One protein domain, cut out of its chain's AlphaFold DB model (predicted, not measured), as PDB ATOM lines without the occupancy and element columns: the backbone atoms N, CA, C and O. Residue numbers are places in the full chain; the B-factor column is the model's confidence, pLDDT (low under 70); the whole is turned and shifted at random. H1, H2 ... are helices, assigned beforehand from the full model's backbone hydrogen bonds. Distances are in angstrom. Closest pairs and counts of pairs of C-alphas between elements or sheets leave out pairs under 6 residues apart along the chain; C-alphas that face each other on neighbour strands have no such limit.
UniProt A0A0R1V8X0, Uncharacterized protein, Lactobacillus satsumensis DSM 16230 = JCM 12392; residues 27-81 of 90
ATOM      1  N   GLU A  27      31.586  42.722 -38.881       91.19
ATOM      2  CA  GLU A  27      30.990  43.645 -39.853       91.19
ATOM      3  C   GLU A  27      32.070  44.507 -40.530       91.19
ATOM      4  O   GLU A  27      32.135  44.571 -41.759       91.19
ATOM      5  N   LEU A  28      32.996  45.084 -39.750       92.50
ATOM      6  CA  LEU A  28      34.131  45.854 -40.280       92.50
ATOM      7  C   LEU A  28      35.027  45.030 -41.210       92.50
ATOM      8  O   LEU A  28      35.479  45.528 -42.244       92.50
ATOM      9  N   ARG A  29      35.280  43.766 -40.864       93.06
ATOM     10  CA  ARG A  29      36.055  42.858 -41.714       93.06
ATOM     11  C   ARG A  29      35.360  42.618 -43.050       93.06
ATOM     12  O   ARG A  29      36.007  42.719 -44.083       93.06
ATOM     13  N   THR A  30      34.048  42.396 -43.035       90.25
ATOM     14  CA  THR A  30      33.256  42.199 -44.259       90.25
ATOM     15  C   THR A  30      33.326  43.421 -45.180       90.25
ATOM     16  O   THR A  30      33.499  43.280 -46.388       90.25
ATOM     17  N   ILE A  31      33.253  44.631 -44.615       91.25
ATOM     18  CA  ILE A  31      33.403  45.883 -45.377       91.25
ATOM     19  C   ILE A  31      34.816  46.012 -45.956       91.25
ATOM     20  O   ILE A  31      34.981  46.431 -47.102       91.25
ATOM     21  N   THR A  32      35.832  45.636 -45.181       91.94
ATOM     22  CA  THR A  32      37.233  45.666 -45.623       91.94
ATOM     23  C   THR A  32      37.449  44.715 -46.799       91.94
ATOM     24  O   THR A  32      37.931  45.147 -47.844       91.94
ATOM     25  N   ASP A  33      36.997  43.463 -46.678       91.88
ATOM     26  CA  ASP A  33      37.085  42.455 -47.741       91.88
ATOM     27  C   ASP A  33      36.346  42.923 -49.013       91.88
ATOM     28  O   ASP A  33      36.817  42.727 -50.138       91.88
ATOM     29  N   TYR A  34      35.204  43.600 -48.847       89.44
ATOM     30  CA  TYR A  34      34.447  44.170 -49.958       89.44
ATOM     31  C   TYR A  34      35.220  45.275 -50.694       89.44
ATOM     32  O   TYR A  34      35.293  45.269 -51.928       89.44
ATOM     33  N   PHE A  35      35.844  46.205 -49.966       90.88
ATOM     34  CA  PHE A  35      36.672  47.246 -50.577       90.88
ATOM     35  C   PHE A  35      37.952  46.698 -51.206       90.88
ATOM     36  O   PHE A  35      38.358  47.186 -52.263       90.88
ATOM     37  N   ASP A  36      38.556  45.664 -50.624       93.88
ATOM     38  CA  ASP A  36      39.709  44.987 -51.214       93.88
ATOM     39  C   ASP A  36      39.355  44.344 -52.559       93.88
ATOM     40  O   ASP A  36      40.120  44.467 -53.521       93.88
ATOM     41  N   TYR A  37      38.167  43.745 -52.676       91.19
ATOM     42  CA  TYR A  37      37.664  43.222 -53.945       91.19
ATOM     43  C   TYR A  37      37.474  44.320 -55.000       91.19
ATOM     44  O   TYR A  37      37.918  44.171 -56.140       91.19
ATOM     45  N   ILE A  38      36.873  45.452 -54.624       91.00
ATOM     46  CA  ILE A  38      36.689  46.599 -55.530       91.00
ATOM     47  C   ILE A  38      38.044  47.166 -55.970       91.00
ATOM     48  O   ILE A  38      38.254  47.443 -57.151       91.00
ATOM     49  N   ASN A  39      38.991  47.304 -55.042       92.31
ATOM     50  CA  ASN A  39      40.343  47.774 -55.330       92.31
ATOM     51  C   ASN A  39      41.090  46.812 -56.266       92.31
ATOM     52  O   ASN A  39      41.780  47.241 -57.192       92.31
ATOM     53  N   TYR A  40      40.935  45.503 -56.060       94.31
ATOM     54  CA  TYR A  40      41.471  44.495 -56.966       94.31
ATOM     55  C   TYR A  40      40.867  44.625 -58.371       94.31
ATOM     56  O   TYR A  40      41.618  44.704 -59.345       94.31
ATOM     57  N   ALA A  41      39.539  44.729 -58.482       93.44
ATOM     58  CA  ALA A  41      38.850  44.936 -59.756       93.44
ATOM     59  C   ALA A  41      39.336  46.212 -60.470       93.44
ATOM     60  O   ALA A  41      39.615  46.183 -61.671       93.44
ATOM     61  N   ALA A  42      39.543  47.303 -59.725       92.06
ATOM     62  CA  ALA A  42      40.117  48.544 -60.244       92.06
ATOM     63  C   ALA A  42      41.520  48.340 -60.832       92.06
ATOM     64  O   ALA A  42      41.785  48.771 -61.955       92.06
ATOM     65  N   LYS A  43      42.406  47.644 -60.111       95.06
ATOM     66  CA  LYS A  43      43.778  47.357 -60.565       95.06
ATOM     67  C   LYS A  43      43.825  46.472 -61.807       95.06
ATOM     68  O   LYS A  43      44.720  46.642 -62.628       95.06
ATOM     69  N   GLN A  44      42.874  45.551 -61.945       95.62
ATOM     70  CA  GLN A  44      42.753  44.687 -63.122       95.62
ATOM     71  C   GLN A  44      42.030  45.364 -64.297       95.62
ATOM     72  O   GLN A  44      41.972  44.802 -65.389       95.62
ATOM     73  N   GLY A  45      41.481  46.567 -64.100       93.44
ATOM     74  CA  GLY A  45      40.703  47.265 -65.121       93.44
ATOM     75  C   GLY A  45      39.344  46.619 -65.410       93.44
ATOM     76  O   GLY A  45      38.810  46.800 -66.506       93.44
ATOM     77  N   ASP A  46      38.775  45.878 -64.453       94.19
ATOM     78  CA  ASP A  46      37.465  45.238 -64.594       94.19
ATOM     79  C   ASP A  46      36.339  46.275 -64.487       94.19
ATOM     80  O   ASP A  46      35.805  46.585 -63.421       94.19
ATOM     81  N   LYS A  47      35.971  46.831 -65.641       92.19
ATOM     82  CA  LYS A  47      34.925  47.852 -65.751       92.19
ATOM     83  C   LYS A  47      33.536  47.336 -65.389       92.19
ATOM     84  O   LYS A  47      32.698  48.145 -65.008       92.19
ATOM     85  N   PHE A  48      33.269  46.034 -65.516       91.50
ATOM     86  CA  PHE A  48      31.951  45.490 -65.202       91.50
ATOM     87  C   PHE A  48      31.684  45.583 -63.700       91.50
ATOM     88  O   PHE A  48      30.663  46.137 -63.297       91.50
ATOM     89  N   ILE A  49      32.629  45.121 -62.876       88.75
ATOM     90  CA  ILE A  49      32.497  45.170 -61.413       88.75
ATOM     91  C   ILE A  49      32.437  46.615 -60.915       88.75
ATOM     92  O   ILE A  49      31.625  46.931 -60.049       88.75
ATOM     93  N   LEU A  50      33.269  47.500 -61.469       89.38
ATOM     94  CA  LEU A  50      33.299  48.908 -61.066       89.38
ATOM     95  C   LEU A  50      32.000  49.636 -61.409       89.38
ATOM     96  O   LEU A  50      31.470  50.360 -60.570       89.38
ATOM     97  N   ASN A  51      31.466  49.428 -62.615       90.44
ATOM     98  CA  ASN A  51      30.187  50.016 -63.003       90.44
ATOM     99  C   ASN A  51      29.059  49.446 -62.149       90.44
ATOM    100  O   ASN A  51      28.272  50.208 -61.607       90.44
ATOM    101  N   HIS A  52      29.040  48.126 -61.938       88.62
ATOM    102  CA  HIS A  52      28.055  47.500 -61.064       88.62
ATOM    103  C   HIS A  52      28.090  48.089 -59.650       88.62
ATOM    104  O   HIS A  52      27.037  48.385 -59.107       88.62
ATOM    105  N   PHE A  53      29.282  48.314 -59.083       85.31
ATOM    106  CA  PHE A  53      29.457  48.938 -57.769       85.31
ATOM    107  C   PHE A  53      28.872  50.357 -57.685       85.31
ATOM    108  O   PHE A  53      28.276  50.727 -56.669       85.31
ATOM    109  N   ILE A  54      29.056  51.156 -58.737       84.69
ATOM    110  CA  ILE A  54      28.513  52.517 -58.822       84.69
ATOM    111  C   ILE A  54      26.988  52.462 -58.984       84.69
ATOM    112  O   ILE A  54      26.263  53.138 -58.254       84.69
ATOM    113  N   ASP A  55      26.504  51.617 -59.892       88.12
ATOM    114  CA  ASP A  55      25.095  51.526 -60.273       88.12
ATOM    115  C   ASP A  55      24.221  50.905 -59.171       88.12
ATOM    116  O   ASP A  55      23.044  51.237 -59.043       88.12
ATOM    117  N   SER A  56      24.782  50.021 -58.341       86.00
ATOM    118  CA  SER A  56      24.072  49.356 -57.240       86.00
ATOM    119  C   SER A  56      23.900  50.223 -55.990       86.00
ATOM    120  O   SER A  56      23.351  49.746 -54.996       86.00
ATOM    121  N   ASN A  57      24.393  51.468 -55.995       83.44
ATOM    122  CA  ASN A  57      24.488  52.317 -54.802       83.44
ATOM    123  C   ASN A  57      25.245  51.636 -53.637       83.44
ATOM    124  O   ASN A  57      25.026  51.945 -52.462       83.44
ATOM    125  N   SER A  58      26.157  50.705 -53.942       81.62
ATOM    126  CA  SER A  58      26.902  49.958 -52.922       81.62
ATOM    127  C   SER A  58      27.731  50.867 -52.016       81.62
ATOM    128  O   SER A  58      27.893  50.573 -50.831       81.62
ATOM    129  N   PHE A  59      28.222  51.996 -52.540       78.69
ATOM    130  CA  PHE A  59      28.926  52.995 -51.738       78.69
ATOM    131  C   PHE A  59      28.015  53.629 -50.676       78.69
ATOM    132  O   PHE A  59      28.407  53.698 -49.515       78.69
ATOM    133  N   GLY A  60      26.790  54.023 -51.047       81.75
ATOM    134  CA  GLY A  60      25.810  54.582 -50.111       81.75
ATOM    135  C   GLY A  60      25.469  53.599 -48.992       81.75
ATOM    136  O   GLY A  60      25.604  53.931 -47.818       81.75
ATOM    137  N   ASN A  61      25.177  52.348 -49.356       83.88
ATOM    138  CA  ASN A  61      24.907  51.291 -48.378       83.88
ATOM    139  C   ASN A  61      26.097  51.073 -47.427       83.88
ATOM    140  O   ASN A  61      25.910  50.862 -46.232       83.88
ATOM    141  N   THR A  62      27.331  51.150 -47.934       85.94
ATOM    142  CA  THR A  62      28.530  50.980 -47.100       85.94
ATOM    143  C   THR A  62      28.704  52.132 -46.110       85.94
ATOM    144  O   THR A  62      29.077  51.900 -44.961       85.94
ATOM    145  N   VAL A  63      28.406  53.369 -46.520       87.50
ATOM    146  CA  VAL A  63      28.430  54.536 -45.624       87.50
ATOM    147  C   VAL A  63      27.418  54.372 -44.491       87.50
ATOM    148  O   VAL A  63      27.779  54.586 -43.334       87.50
ATOM    149  N   ASP A  64      26.196  53.936 -44.795       88.56
ATOM    150  CA  ASP A  64      25.153  53.723 -43.783       88.56
ATOM    151  C   ASP A  64      25.562  52.651 -42.762       88.56
ATOM    152  O   ASP A  64      25.408  52.839 -41.551       88.56
ATOM    153  N   VAL A  65      26.159  51.549 -43.229       88.56
ATOM    154  CA  VAL A  65      26.677  50.493 -42.346       88.56
ATOM    155  C   VAL A  65      27.814  51.023 -41.464       88.56
ATOM    156  O   VAL A  65      27.802  50.803 -40.252       88.56
ATOM    157  N   LEU A  66      28.766  51.778 -42.021       91.62
ATOM    158  CA  LEU A  66      29.866  52.374 -41.251       91.62
ATOM    159  C   LEU A  66      29.369  53.369 -40.191       91.62
ATOM    160  O   LEU A  66      29.902  53.399 -39.080       91.62
ATOM    161  N   GLN A  67      28.331  54.152 -40.493       92.75
ATOM    162  CA  GLN A  67      27.682  55.022 -39.507       92.75
ATOM    163  C   GLN A  67      27.009  54.211 -38.389       92.75
ATOM    164  O   GLN A  67      27.113  54.577 -37.215       92.75
ATOM    165  N   GLY A  68      26.360  53.093 -38.734       91.69
ATOM    166  CA  GLY A  68      25.792  52.148 -37.773       91.69
ATOM    167  C   GLY A  68      26.846  51.585 -36.819       91.69
ATOM    168  O   GLY A  68      26.674  51.657 -35.600       91.69
ATOM    169  N   ILE A  69      27.974  51.128 -37.368       92.12
ATOM    170  CA  ILE A  69      29.131  50.641 -36.606       92.12
ATOM    171  C   ILE A  69      29.676  51.730 -35.677       92.12
ATOM    172  O   ILE A  69      29.849  51.490 -34.482       92.12
ATOM    173  N   ALA A  70      29.901  52.945 -36.187       90.94
ATOM    174  CA  ALA A  70      30.417  54.054 -35.387       90.94
ATOM    175  C   ALA A  70      29.496  54.375 -34.198       90.94
ATOM    176  O   ALA A  70      29.959  54.548 -33.068       90.94
ATOM    177  N   LYS A  71      28.177  54.385 -34.428       91.81
ATOM    178  CA  LYS A  71      27.180  54.583 -33.372       91.81
ATOM    179  C   LYS A  71      27.197  53.443 -32.353       91.81
ATOM    180  O   LYS A  71      27.137  53.712 -31.155       91.81
ATOM    181  N   ALA A  72      27.292  52.192 -32.801       90.06
ATOM    182  CA  ALA A  72      27.331  51.028 -31.922       90.06
ATOM    183  C   ALA A  72      28.579  51.032 -31.024       90.06
ATOM    184  O   ALA A  72      28.457  50.858 -29.809       90.06
ATOM    185  N   ILE A  73      29.753  51.337 -31.590       90.75
ATOM    186  CA  ILE A  73      31.001  51.521 -30.835       90.75
ATOM    187  C   ILE A  73      30.843  52.647 -29.813       90.75
ATOM    188  O   ILE A  73      31.150  52.440 -28.642       90.75
ATOM    189  N   GLY A  74      30.308  53.805 -30.215       86.38
ATOM    190  CA  GLY A  74      30.054  54.922 -29.302       86.38
ATOM    191  C   GLY A  74      29.125  54.536 -28.146       86.38
ATOM    192  O   GLY A  74      29.413  54.822 -26.986       86.38
ATOM    193  N   CYS A  75      28.047  53.798 -28.426       86.88
ATOM    194  CA  CYS A  75      27.158  53.284 -27.389       86.88
ATOM    195  C   CYS A  75      27.861  52.303 -26.444       86.88
ATOM    196  O   CYS A  75      27.622  52.355 -25.239       86.88
ATOM    197  N   ILE A  76      28.691  51.386 -26.945       88.12
ATOM    198  CA  ILE A  76      29.449  50.456 -26.094       88.12
ATOM    199  C   ILE A  76      30.475  51.220 -25.254       88.12
ATOM    200  O   ILE A  76      30.548  50.982 -24.052       88.12
ATOM    201  N   SER A  77      31.188  52.174 -25.858       85.62
ATOM    202  CA  SER A  77      32.149  53.044 -25.181       85.62
ATOM    203  C   SER A  77      31.488  53.785 -24.027       85.62
ATOM    204  O   SER A  77      31.877  53.571 -22.888       85.62
ATOM    205  N   ASN A  78      30.402  54.524 -24.270       82.56
ATOM    206  CA  ASN A  78      29.701  55.279 -23.223       82.56
ATOM    207  C   ASN A  78      29.116  54.377 -22.123       82.56
ATOM    208  O   ASN A  78      28.947  54.793 -20.983       82.56
ATOM    209  N   ASN A  79      28.798  53.125 -22.453       81.44
ATOM    210  CA  ASN A  79      28.304  52.135 -21.496       81.44
ATOM    211  C   ASN A  79      29.407  51.538 -20.599       81.44
ATOM    212  O   ASN A  79      29.086  50.964 -19.556       81.44
ATOM    213  N   ILE A  80      30.672  51.584 -21.027       82.50
ATOM    214  CA  ILE A  80      31.829  51.046 -20.289       82.50
ATOM    215  C   ILE A  80      32.620  52.179 -19.617       82.50
ATOM    216  O   ILE A  80      33.078  52.050 -18.488       82.50
ATOM    217  N   CYS A  81      32.770  53.291 -20.321       79.44
ATOM    218  CA  CYS A  81      33.490  54.485 -19.928       79.44
ATOM    219  C   CYS A  81      32.611  55.698 -20.272       79.44
ATOM    220  O   CYS A  81      32.820  56.327 -21.308       79.44
TER     221      CYS A  81
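This is residues 27 to 81 of the 90 residues of an uncharacterized protein of Lactobacillus satsumensis DSM 16230 = JCM 12392 (UniProt A0A0R1V8X0). One long helix, H3, runs out from the body as an arm, while H2 and the first part of H3 fold back over a second helix, H1, which runs opposite ways to both. H2 packs on residues 38 to 42 of H1, the first part of H3 packs on residues 27 to 31 of H1, and residues 70 to 81, mostly the far part of H3, stick out beyond this body and make much of the length. The printed part has 55 residues with three named helices, in the order H1, H2, H3 along the chain, and no named strand; the class is all helix. The whole is loose, with a radius of gyration of the C-alphas of 14.6 A, and spans 46 by 18 by 11 A.

The longest helix is H3, residues 58 to 80. It touches H1, residues 27 to 44, at a shallow tilt of 31 degrees, and the two run opposite ways. The closest C-alphas of H1 and H3 are those of Ile 31 and Thr 62, 7.3 A apart. H3 touches H1 with residues 62 to 69 alone, and H1 touches H3 with residues 27 to 31 alone. H1 touches H2, residues 47 to 55, with residues 38 to 42 of H1 alone. Their closest C-alphas, those of Ala 41 and Ile 49, are 6.6 A apart. H1 and H2 run opposite ways at a steep tilt of 45 degrees, and they form a helical hairpin. H2 and H3 are close but not clearly touching: their closest C-alphas, those of Phe 53 and Phe 59, are 7.3 A apart. H2 and H3 run the same way at a steep tilt of 62 degrees. In the backbones of H1, H2 and H3 every O i to N i+4 pair is within hydrogen-bond range.

H3 measures 33.0 A from first to last C-alpha, from C-alpha 58 at (26.902, 49.958, -52.922) to C-alpha 80 at (31.829, 51.046, -20.289). H1 measures 26.1 A and begins with C-alpha 27 at (30.990, 43.645, -39.853). H2 is short, 11.8 A from C-alpha 47 to C-alpha 55.

The two C-alphas farthest apart are those of Gly 45 and Cys 81, at 46.3 A. Residues 70 to 81, of which 70 to 80 belong to H3, stand free; without them the body has 43 residues and spans 31 by 20 by 9 A. The links from H1 to H2 and from H2 to H3 are both tight, with 2 residues each. The printed part has no cut. The mean pLDDT of the printed part is 89.1, and no printed residue is under 70.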